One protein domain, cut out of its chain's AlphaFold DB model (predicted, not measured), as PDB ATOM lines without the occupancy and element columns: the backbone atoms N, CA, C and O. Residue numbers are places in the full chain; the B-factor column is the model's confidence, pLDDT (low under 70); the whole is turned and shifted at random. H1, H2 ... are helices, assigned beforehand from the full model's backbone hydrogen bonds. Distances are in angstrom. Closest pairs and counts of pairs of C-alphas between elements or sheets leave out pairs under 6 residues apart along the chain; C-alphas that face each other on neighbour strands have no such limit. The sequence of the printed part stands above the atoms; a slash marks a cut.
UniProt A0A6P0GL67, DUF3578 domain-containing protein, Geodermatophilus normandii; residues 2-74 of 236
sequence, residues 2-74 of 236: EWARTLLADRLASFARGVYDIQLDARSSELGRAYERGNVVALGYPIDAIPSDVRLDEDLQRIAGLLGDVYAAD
ATOM      1  N   GLU A   2     201.520 175.444 186.709       71.81
ATOM      2  CA  GLU A   2     200.606 176.422 187.317       71.81
ATOM      3  C   GLU A   2     199.153 176.245 186.854       71.81
ATOM      4  O   GLU A   2     198.255 176.220 187.683       71.81
ATOM      5  N   TRP A   3     198.940 175.947 185.565       77.12
ATOM      6  CA  TRP A   3     197.615 175.616 185.030       77.12
ATOM      7  C   TRP A   3     196.937 174.455 185.788       77.12
ATOM      8  O   TRP A   3     195.793 174.580 186.211       77.12
ATOM      9  N   ALA A   4     197.652 173.342 186.004       76.69
ATOM     10  CA  ALA A   4     197.108 172.145 186.644       76.69
ATOM     11  C   ALA A   4     196.847 172.389 188.136       76.69
ATOM     12  O   ALA A   4     195.906 171.847 188.706       76.69
ATOM     13  N   ARG A   5     197.654 173.246 188.774       84.75
ATOM     14  CA  ARG A   5     197.410 173.688 190.153       84.75
ATOM     15  C   ARG A   5     196.176 174.580 190.254       84.75
ATOM     16  O   ARG A   5     195.434 174.438 191.218       84.75
ATOM     17  N   THR A   6     195.935 175.436 189.264       83.56
ATOM     18  CA  THR A   6     194.707 176.238 189.172       83.56
ATOM     19  C   THR A   6     193.484 175.354 188.941       83.56
ATOM     20  O   THR A   6     192.493 175.513 189.646       83.56
ATOM     21  N   LEU A   7     193.564 174.385 188.020       80.94
ATOM     22  CA  LEU A   7     192.492 173.410 187.780       80.94
ATOM     23  C   LEU A   7     192.119 172.665 189.068       80.94
ATOM     24  O   LEU A   7     190.946 172.500 189.383       80.94
ATOM     25  N   LEU A   8     193.127 172.206 189.809       88.12
ATOM     26  CA  LEU A   8     192.938 171.383 190.998       88.12
ATOM     27  C   LEU A   8     192.840 172.197 192.296       88.12
ATOM     28  O   LEU A   8     192.923 171.597 193.366       88.12
ATOM     29  N   ALA A   9     192.697 173.525 192.244       86.38
ATOM     30  CA  ALA A   9     192.855 174.402 193.409       86.38
ATOM     31  C   ALA A   9     192.007 173.960 194.616       86.38
ATOM     32  O   ALA A   9     192.541 173.795 195.716       86.38
ATOM     33  N   ASP A  10     190.726 173.655 194.395       84.38
ATOM     34  CA  ASP A  10     189.803 173.222 195.453       84.38
ATOM     35  C   ASP A  10     190.199 171.868 196.058       84.38
ATOM     36  O   ASP A  10     190.145 171.662 197.274       84.38
ATOM     37  N   ARG A  11     190.658 170.929 195.222       85.50
ATOM     38  CA  ARG A  11     191.095 169.609 195.691       85.50
ATOM     39  C   ARG A  11     192.436 169.683 196.412       85.50
ATOM     40  O   ARG A  11     192.606 169.031 197.444       85.50
ATOM     41  N   LEU A  12     193.363 170.494 195.907       87.75
ATOM     42  CA  LEU A  12     194.679 170.718 196.502       87.75
ATOM     43  C   LEU A  12     194.581 171.462 197.836       87.75
ATOM     44  O   LEU A  12     195.352 171.145 198.737       87.75
ATOM     45  N   ALA A  13     193.605 172.357 198.016       82.81
ATOM     46  CA  ALA A  13     193.356 173.021 199.297       82.81
ATOM     47  C   ALA A  13     193.052 172.024 200.432       82.81
ATOM     48  O   ALA A  13     193.452 172.236 201.575       82.81
ATOM     49  N   SER A  14     192.403 170.899 200.117       78.00
ATOM     50  CA  SER A  14     192.143 169.820 201.082       78.00
ATOM     51  C   SER A  14     193.327 168.857 201.278       78.00
ATOM     52  O   SER A  14     193.281 167.964 202.131       78.00
ATOM     53  N   PHE A  15     194.408 169.018 200.510       81.56
ATOM     54  CA  PHE A  15     195.527 168.084 200.469       81.56
ATOM     55  C   PHE A  15     196.701 168.539 201.347       81.56
ATOM     56  O   PHE A  15     197.786 168.859 200.875       81.56
ATOM     57  N   ALA A  16     196.486 168.505 202.664       76.12
ATOM     58  CA  ALA A  16     197.392 169.068 203.675       76.12
ATOM     59  C   ALA A  16     198.846 168.537 203.677       76.12
ATOM     60  O   ALA A  16     199.725 169.192 204.226       76.12
ATOM     61  N   ARG A  17     199.112 167.357 203.096       83.75
ATOM     62  CA  ARG A  17     200.465 166.762 203.005       83.75
ATOM     63  C   ARG A  17     201.149 167.004 201.653       83.75
ATOM     64  O   ARG A  17     202.236 166.479 201.430       83.75
ATOM     65  N   GLY A  18     200.506 167.749 200.755       85.88
ATOM     66  CA  GLY A  18     201.014 168.020 199.418       85.88
ATOM     67  C   GLY A  18     202.324 168.805 199.446       85.88
ATOM     68  O   GLY A  18     202.427 169.859 200.069       85.88
ATOM     69  N   VAL A  19     203.322 168.289 198.737       88.62
ATOM     70  CA  VAL A  19     204.609 168.938 198.501       88.62
ATOM     71  C   VAL A  19     204.616 169.484 197.078       88.62
ATOM     72  O   VAL A  19     204.487 168.741 196.106       88.62
ATOM     73  N   TYR A  20     204.753 170.799 196.944       87.62
ATOM     74  CA  TYR A  20     204.655 171.485 195.650       87.62
ATOM     75  C   TYR A  20     206.015 171.782 195.023       87.62
ATOM     76  O   TYR A  20     206.087 172.119 193.843       87.62
ATOM     77  N   ASP A  21     207.092 171.615 195.778       85.88
ATOM     78  CA  ASP A  21     208.453 171.729 195.280       85.88
ATOM     79  C   ASP A  21     209.249 170.513 195.743       85.88
ATOM     80  O   ASP A  21     209.232 170.171 196.926       85.88
ATOM     81  N   ILE A  22     209.879 169.825 194.799       85.81
ATOM     82  CA  ILE A  22     210.669 168.627 195.071       85.81
ATOM     83  C   ILE A  22     212.091 168.875 194.588       85.81
ATOM     84  O   ILE A  22     212.299 169.456 193.528       85.81
ATOM     85  N   GLN A  23     213.060 168.410 195.368       82.12
ATOM     86  CA  GLN A  23     214.470 168.419 194.998       82.12
ATOM     87  C   GLN A  23     214.961 166.981 195.050       82.12
ATOM     88  O   GLN A  23     214.947 166.347 196.104       82.12
ATOM     89  N   LEU A  24     215.338 166.442 193.896       77.25
ATOM     90  CA  LEU A  24     215.776 165.056 193.747       77.25
ATOM     91  C   LEU A  24     217.300 164.946 193.593       77.25
ATOM     92  O   LEU A  24     217.799 163.851 193.338       77.25
ATOM     93  N   ASP A  25     218.031 166.061 193.739       65.69
ATOM     94  CA  ASP A  25     219.500 166.156 193.729       65.69
ATOM     95  C   ASP A  25     220.158 165.282 192.647       65.69
ATOM     96  O   ASP A  25     221.171 164.605 192.858       65.69
ATOM     97  N   ALA A  26     219.573 165.292 191.446       59.09
ATOM     98  CA  ALA A  26     220.029 164.482 190.328       59.09
ATOM     99  C   ALA A  26     221.365 165.028 189.799       59.09
ATOM    100  O   ALA A  26     221.411 165.871 188.904       59.09
ATOM    101  N   ARG A  27     222.477 164.529 190.350       53.62
ATOM    102  CA  ARG A  27     223.843 164.967 190.005       53.62
ATOM    103  C   ARG A  27     224.247 164.705 188.543       53.62
ATOM    104  O   ARG A  27     225.308 165.170 188.139       53.62
ATOM    105  N   SER A  28     223.433 164.011 187.738       54.62
ATOM    106  CA  SER A  28     223.749 163.742 186.322       54.62
ATOM    107  C   SER A  28     222.602 163.242 185.425       54.62
ATOM    108  O   SER A  28     222.848 163.024 184.240       54.62
ATOM    109  N   SER A  29     221.365 163.052 185.912       56.88
ATOM    110  CA  SER A  29     220.271 162.508 185.085       56.88
ATOM    111  C   SER A  29     219.236 163.574 184.698       56.88
ATOM    112  O   SER A  29     218.704 164.288 185.547       56.88
ATOM    113  N   GLU A  30     218.903 163.660 183.403       58.94
ATOM    114  CA  GLU A  30     217.807 164.514 182.900       58.94
ATOM    115  C   GLU A  30     216.451 164.157 183.530       58.94
ATOM    116  O   GLU A  30     215.564 165.006 183.621       58.94
ATOM    117  N   LEU A  31     216.305 162.910 183.990       56.81
ATOM    118  CA  LEU A  31     215.061 162.372 184.526       56.81
ATOM    119  C   LEU A  31     214.632 163.073 185.824       56.81
ATOM    120  O   LEU A  31     213.471 163.449 185.944       56.81
ATOM    121  N   GLY A  32     215.558 163.322 186.760       65.25
ATOM    122  CA  GLY A  32     215.239 164.016 188.018       65.25
ATOM    123  C   GLY A  32     214.725 165.434 187.774       65.25
ATOM    124  O   GLY A  32     213.648 165.793 188.236       65.25
ATOM    125  N   ARG A  33     215.417 166.193 186.913       68.44
ATOM    126  CA  ARG A  33     215.004 167.553 186.523       68.44
ATOM    127  C   ARG A  33     213.667 167.592 185.780       68.44
ATOM    128  O   ARG A  33     212.976 168.609 185.795       68.44
ATOM    129  N   ALA A  34     213.310 166.526 185.063       63.38
ATOM    130  CA  ALA A  34     212.006 166.427 184.415       63.38
ATOM    131  C   ALA A  34     210.881 166.271 185.449       63.38
ATOM    132  O   ALA A  34     209.878 166.973 185.339       63.38
ATOM    133  N   TYR A  35     211.073 165.437 186.475       70.38
ATOM    134  CA  TYR A  35     210.111 165.295 187.572       70.38
ATOM    135  C   TYR A  35     209.962 166.580 188.391       70.38
ATOM    136  O   TYR A  35     208.838 166.971 188.686       70.38
ATOM    137  N   GLU A  36     211.061 167.277 188.686       78.62
ATOM    138  CA  GLU A  36     211.033 168.566 189.395       78.62
ATOM    139  C   GLU A  36     210.221 169.616 188.617       78.62
ATOM    140  O   GLU A  36     209.305 170.235 189.157       78.62
ATOM    141  N   ARG A  37     210.482 169.761 187.307       75.38
ATOM    142  CA  ARG A  37     209.747 170.701 186.438       75.38
ATOM    143  C   ARG A  37     208.285 170.311 186.224       75.38
ATOM    144  O   ARG A  37     207.446 171.192 186.053       75.38
ATOM    145  N   GLY A  38     207.997 169.013 186.200       73.88
ATOM    146  CA  GLY A  38     206.670 168.439 185.984       73.88
ATOM    147  C   GLY A  38     205.836 168.275 187.257       73.88
ATOM    148  O   GLY A  38     204.757 167.691 187.194       73.88
ATOM    149  N   ASN A  39     206.305 168.744 188.416       85.06
ATOM    150  CA  ASN A  39     205.623 168.494 189.681       85.06
ATOM    151  C   ASN A  39     204.371 169.378 189.852       85.06
ATOM    152  O   ASN A  39     204.466 170.593 190.054       85.06
ATOM    153  N   VAL A  40     203.174 168.779 189.813       86.62
ATOM    154  CA  VAL A  40     201.937 169.457 190.253       86.62
ATOM    155  C   VAL A  40     201.899 169.462 191.775       86.62
ATOM    156  O   VAL A  40     201.802 170.528 192.380       86.62
ATOM    157  N   VAL A  41     201.987 168.265 192.356       90.50
ATOM    158  CA  VAL A  41     201.997 167.975 193.785       90.50
ATOM    159  C   VAL A  41     202.612 166.590 194.003       90.50
ATOM    160  O   VAL A  41     202.420 165.689 193.186       90.50
ATOM    161  N   ALA A  42     203.311 166.412 195.117       90.44
ATOM    162  CA  ALA A  42     203.933 165.163 195.529       90.44
ATOM    163  C   ALA A  42     203.601 164.832 196.991       90.44
ATOM    164  O   ALA A  42     203.126 165.679 197.748       90.44
ATOM    165  N   LEU A  43     203.886 163.596 197.397       90.62
ATOM    166  CA  LEU A  43     203.918 163.178 198.797       90.62
ATOM    167  C   LEU A  43     205.329 162.711 199.142       90.62
ATOM    168  O   LEU A  43     205.907 161.893 198.428       90.62
ATOM    169  N   GLY A  44     205.871 163.237 200.238       88.88
ATOM    170  CA  GLY A  44     207.170 162.837 200.768       88.88
ATOM    171  C   GLY A  44     207.030 161.827 201.903       88.88
ATOM    172  O   GLY A  44     206.216 162.021 202.813       88.88
ATOM    173  N   TYR A  45     207.860 160.785 201.873       89.94
ATOM    174  CA  TYR A  45     207.991 159.808 202.952       89.94
ATOM    175  C   TYR A  45     209.465 159.689 203.353       89.94
ATOM    176  O   TYR A  45     210.291 159.351 202.502       89.94
ATOM    177  N   PRO A  46     209.821 159.964 204.618       87.56
ATOM    178  CA  PRO A  46     211.148 159.648 205.129       87.56
ATOM    179  C   PRO A  46     211.388 158.134 205.095       87.56
ATOM    180  O   PRO A  46     210.474 157.351 205.357       87.56
ATOM    181  N   ILE A  47     212.617 157.716 204.786       86.00
ATOM    182  CA  ILE A  47     212.979 156.293 204.662       86.00
ATOM    183  C   ILE A  47     212.802 155.518 205.976       86.00
ATOM    184  O   ILE A  47     212.528 154.322 205.973       86.00
ATOM    185  N   ASP A  48     212.937 156.213 207.098       93.62
ATOM    186  CA  ASP A  48     212.788 155.722 208.463       93.62
ATOM    187  C   ASP A  48     211.356 155.864 209.006       93.62
ATOM    188  O   ASP A  48     211.066 155.403 210.109       93.62
ATOM    189  N   ALA A  49     210.444 156.457 208.230       90.69
ATOM    190  CA  ALA A  49     209.059 156.705 208.622       90.69
ATOM    191  C   ALA A  49     208.080 156.431 207.468       90.69
ATOM    192  O   ALA A  49     207.180 157.230 207.188       90.69
ATOM    193  N   ILE A  50     208.260 155.295 206.787       92.12
ATOM    194  CA  ILE A  50     207.336 154.840 205.743       92.12
ATOM    195  C   ILE A  50     205.978 154.503 206.394       92.12
ATOM    196  O   ILE A  50     205.943 153.735 207.359       92.12
ATOM    197  N   PRO A  51     204.856 155.074 205.911       91.69
ATOM    198  CA  PRO A  51     203.526 154.773 206.438       91.69
ATOM    199  C   PRO A  51     203.102 153.320 206.211       91.69
ATOM    200  O   PRO A  51     203.694 152.600 205.414       91.69
ATOM    201  N   SER A  52     202.022 152.904 206.875       95.12
ATOM    202  CA  SER A  52     201.414 151.596 206.627       95.12
ATOM    203  C   SER A  52     200.882 151.464 205.196       95.12
ATOM    204  O   SER A  52     200.494 152.455 204.576       95.12
ATOM    205  N   ASP A  53     200.765 150.228 204.707       94.19
ATOM    206  CA  ASP A  53     200.236 149.931 203.367       94.19
ATOM    207  C   ASP A  53     198.841 150.518 203.135       94.19
ATOM    208  O   ASP A  53     198.576 151.091 202.083       94.19
ATOM    209  N   VAL A  54     197.969 150.453 204.149       94.00
ATOM    210  CA  VAL A  54     196.631 151.072 204.105       94.00
ATOM    211  C   VAL A  54     196.743 152.562 203.804       94.00
ATOM    212  O   VAL A  54     195.996 153.101 202.993       94.00
ATOM    213  N   ARG A  55     197.709 153.235 204.435       89.50
ATOM    214  CA  ARG A  55     197.895 154.665 204.236       89.50
ATOM    215  C   ARG A  55     198.490 154.987 202.869       89.50
ATOM    216  O   ARG A  55     198.089 155.974 202.258       89.50
ATOM    217  N   LEU A  56     199.430 154.171 202.403       91.88
ATOM    218  CA  LEU A  56     200.005 154.305 201.067       91.88
ATOM    219  C   LEU A  56     198.940 154.123 199.979       91.88
ATOM    220  O   LEU A  56     198.948 154.881 199.014       91.88
ATOM    221  N   ASP A  57     198.008 153.184 200.153       91.38
ATOM    222  CA  ASP A  57     196.903 152.965 199.215       91.38
ATOM    223  C   ASP A  57     195.927 154.154 199.186       91.38
ATOM    224  O   ASP A  57     195.610 154.663 198.112       91.38
ATOM    225  N   GLU A  58     195.528 154.688 200.348       90.44
ATOM    226  CA  GLU A  58     194.708 155.912 200.428       90.44
ATOM    227  C   GLU A  58     195.369 157.102 199.714       90.44
ATOM    228  O   GLU A  58     194.726 157.847 198.964       90.44
ATOM    229  N   ASP A  59     196.663 157.298 199.970       91.31
ATOM    230  CA  ASP A  59     197.450 158.382 199.400       91.31
ATOM    231  C   ASP A  59     197.624 158.184 197.870       91.31
ATOM    232  O   ASP A  59     197.502 159.150 197.106       91.31
ATOM    233  N   LEU A  60     197.809 156.941 197.400       90.44
ATOM    234  CA  LEU A  60     197.873 156.584 195.978       90.44
ATOM    235  C   LEU A  60     196.544 156.841 195.266       90.44
ATOM    236  O   LEU A  60     196.538 157.502 194.230       90.44
ATOM    237  N   GLN A  61     195.423 156.371 195.818       90.25
ATOM    238  CA  GLN A  61     194.090 156.602 195.250       90.25
ATOM    239  C   GLN A  61     193.789 158.098 195.135       90.25
ATOM    240  O   GLN A  61     193.230 158.558 194.137       90.25
ATOM    241  N   ARG A  62     194.205 158.886 196.132       87.56
ATOM    242  CA  ARG A  62     194.021 160.336 196.123       87.56
ATOM    243  C   ARG A  62     194.834 161.013 195.020       87.56
ATOM    244  O   ARG A  62     194.264 161.819 194.286       87.56
ATOM    245  N   ILE A  63     196.121 160.686 194.874       89.88
ATOM    246  CA  ILE A  63     196.958 161.236 193.792       89.88
ATOM    247  C   ILE A  63     196.476 160.758 192.419       89.88
ATOM    248  O   ILE A  63     196.390 161.568 191.499       89.88
ATOM    249  N   ALA A  64     196.103 159.485 192.279       85.94
ATOM    250  CA  ALA A  64     195.547 158.948 191.041       85.94
ATOM    251  C   ALA A  64     194.243 159.660 190.647       85.94
ATOM    252  O   ALA A  64     194.034 159.938 189.472       85.94
ATOM    253  N   GLY A  65     193.403 160.029 191.620       84.44
ATOM    254  CA  GLY A  65     192.207 160.835 191.382       84.44
ATOM    255  C   GLY A  65     192.519 162.251 190.887       84.44
ATOM    256  O   GLY A  65     191.883 162.710 189.949       84.44
ATOM    257  N   LEU A  66     193.515 162.930 191.472       87.75
ATOM    258  CA  LEU A  66     193.966 164.244 190.984       87.75
ATOM    259  C   LEU A  66     194.526 164.153 189.562       87.75
ATOM    260  O   LEU A  66     194.267 165.020 188.733       87.75
ATOM    261  N   LEU A  67     195.287 163.094 189.279       83.44
ATOM    262  CA  LEU A  67     195.801 162.824 187.942       83.44
ATOM    263  C   LEU A  67     194.651 162.575 186.956       83.44
ATOM    264  O   LEU A  67     194.663 163.120 185.857       83.44
ATOM    265  N   GLY A  68     193.642 161.809 187.374       75.94
ATOM    266  CA  GLY A  68     192.413 161.588 186.618       75.94
ATOM    267  C   GLY A  68     191.710 162.893 186.252       75.94
ATOM    268  O   GLY A  68     191.365 163.067 185.092       75.94
ATOM    269  N   ASP A  69     191.580 163.832 187.191       79.44
ATOM    270  CA  ASP A  69     190.963 165.142 186.938       79.44
ATOM    271  C   ASP A  69     191.774 165.991 185.947       79.44
ATOM    272  O   ASP A  69     191.199 166.657 185.090       79.44
ATOM    273  N   VAL A  70     193.110 165.943 186.019       77.44
ATOM    274  CA  VAL A  70     193.994 166.631 185.057       77.44
ATOM    275  C   VAL A  70     193.802 166.082 183.646       77.44
ATOM    276  O   VAL A  70     193.696 166.863 182.704       77.44
ATOM    277  N   TYR A  71     193.719 164.759 183.497       67.69
ATOM    278  CA  TYR A  71     193.441 164.134 182.202       67.69
ATOM    279  C   TYR A  71     191.995 164.351 181.739       67.69
ATOM    280  O   TYR A  71     191.763 164.520 180.548       67.69
ATOM    281  N   ALA A  72     191.026 164.363 182.657       64.12
ATOM    282  CA  ALA A  72     189.611 164.569 182.349       64.12
ATOM    283  C   ALA A  72     189.291 166.015 181.951       64.12
ATOM    284  O   ALA A  72     188.333 166.245 181.220       64.12
ATOM    285  N   ALA A  73     190.091 166.982 182.405       61.38
ATOM    286  CA  ALA A  73     189.967 168.379 182.009       61.38
ATOM    287  C   ALA A  73     190.394 168.648 180.554       61.38
ATOM    288  O   ALA A  73     190.303 169.789 180.118       61.38
ATOM    289  N   ASP A  74     190.837 167.625 179.815       55.97
ATOM    290  CA  ASP A  74     191.122 167.671 178.373       55.97
ATOM    291  C   ASP A  74     192.085 168.805 177.966       55.97
ATOM    292  O   ASP A  74     191.994 169.413 176.900       55.97
TER     293      ASP A  74
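Overview. This is residues 2 to 74 of the 236 residues of the protein "DUF3578 domain-containing protein" of Geodermatophilus normandii (UniProt A0A6P0GL67). One long helix, H4, makes one side of the domain, with two short helices, H1 and H2, near its last half, while a fourth helix, H3, lies away from them at the far ends of two long links. It is a loosely joined arrangement in which no helix touches another, and the second long link, residues 38 to 52, passes through the middle of the domain on its way from H3 to H4. The printed part has 73 residues, with four named helices in the order H1, H2, H3, H4 and no named strand; the class is all helix, with 39 residues in named elements. The whole is only just compact, close to loose, with a radius of gyration of the C-alphas of 13.5 A, and the C-alphas span 35 by 30 by 17 A along their three main axes.

Arrangement. H1, residues 2 to 7, is close to but not clearly touching H2, residues 9 to 13; their closest C-alphas, those of Arg 5 and Leu 12, are 7.5 A apart. H1 is also close to but not clearly touching H4, residues 53 to 72, the closest C-alphas being those of Ala 4 and Val 70 at 6.5 A. The lines of H1 and H4 are about perpendicular, at 85 degrees. H2 is close to but not clearly touching H4, with the C-alphas of Arg 11 and Leu 66 the closest, 7.7 A apart. H3, residues 30 to 37, is apart from H1, from H2 and from H4. In H1, H2, H3 and H4 every backbone pair of O i and N i+4 is within hydrogen-bond range.

Along the chain. H1 begins at C-alpha 2, at (200.606, 176.422, 187.317), and ends at residue 7. H2, residues 9 to 13, follows and measures 6.1 A from first to last C-alpha, against 8.7 A for H1. H3 runs from Glu 30, with its C-alpha at (217.807, 164.514, 182.900), to Arg 37 over 10.8 A. H4 is the longest helix, 20 residues and 27.7 A from C-alpha 53 to C-alpha 72, which stands at (189.611, 164.569, 182.349).

Size, cuts and confidence. The two C-alphas farthest apart, those of Asp 48 and Asp 74, are 39.0 A apart, and the printed part has no cut. The link from H1 to H2 is tight, with 1 residue. The links from H2 to H3, residues 14 to 29, and from H3 to H4, residues 38 to 52, are long, with 16 and 15 residues. The mean pLDDT of the printed part is 80.6, and residues 25 to 34 and 71 to 74 are under 70.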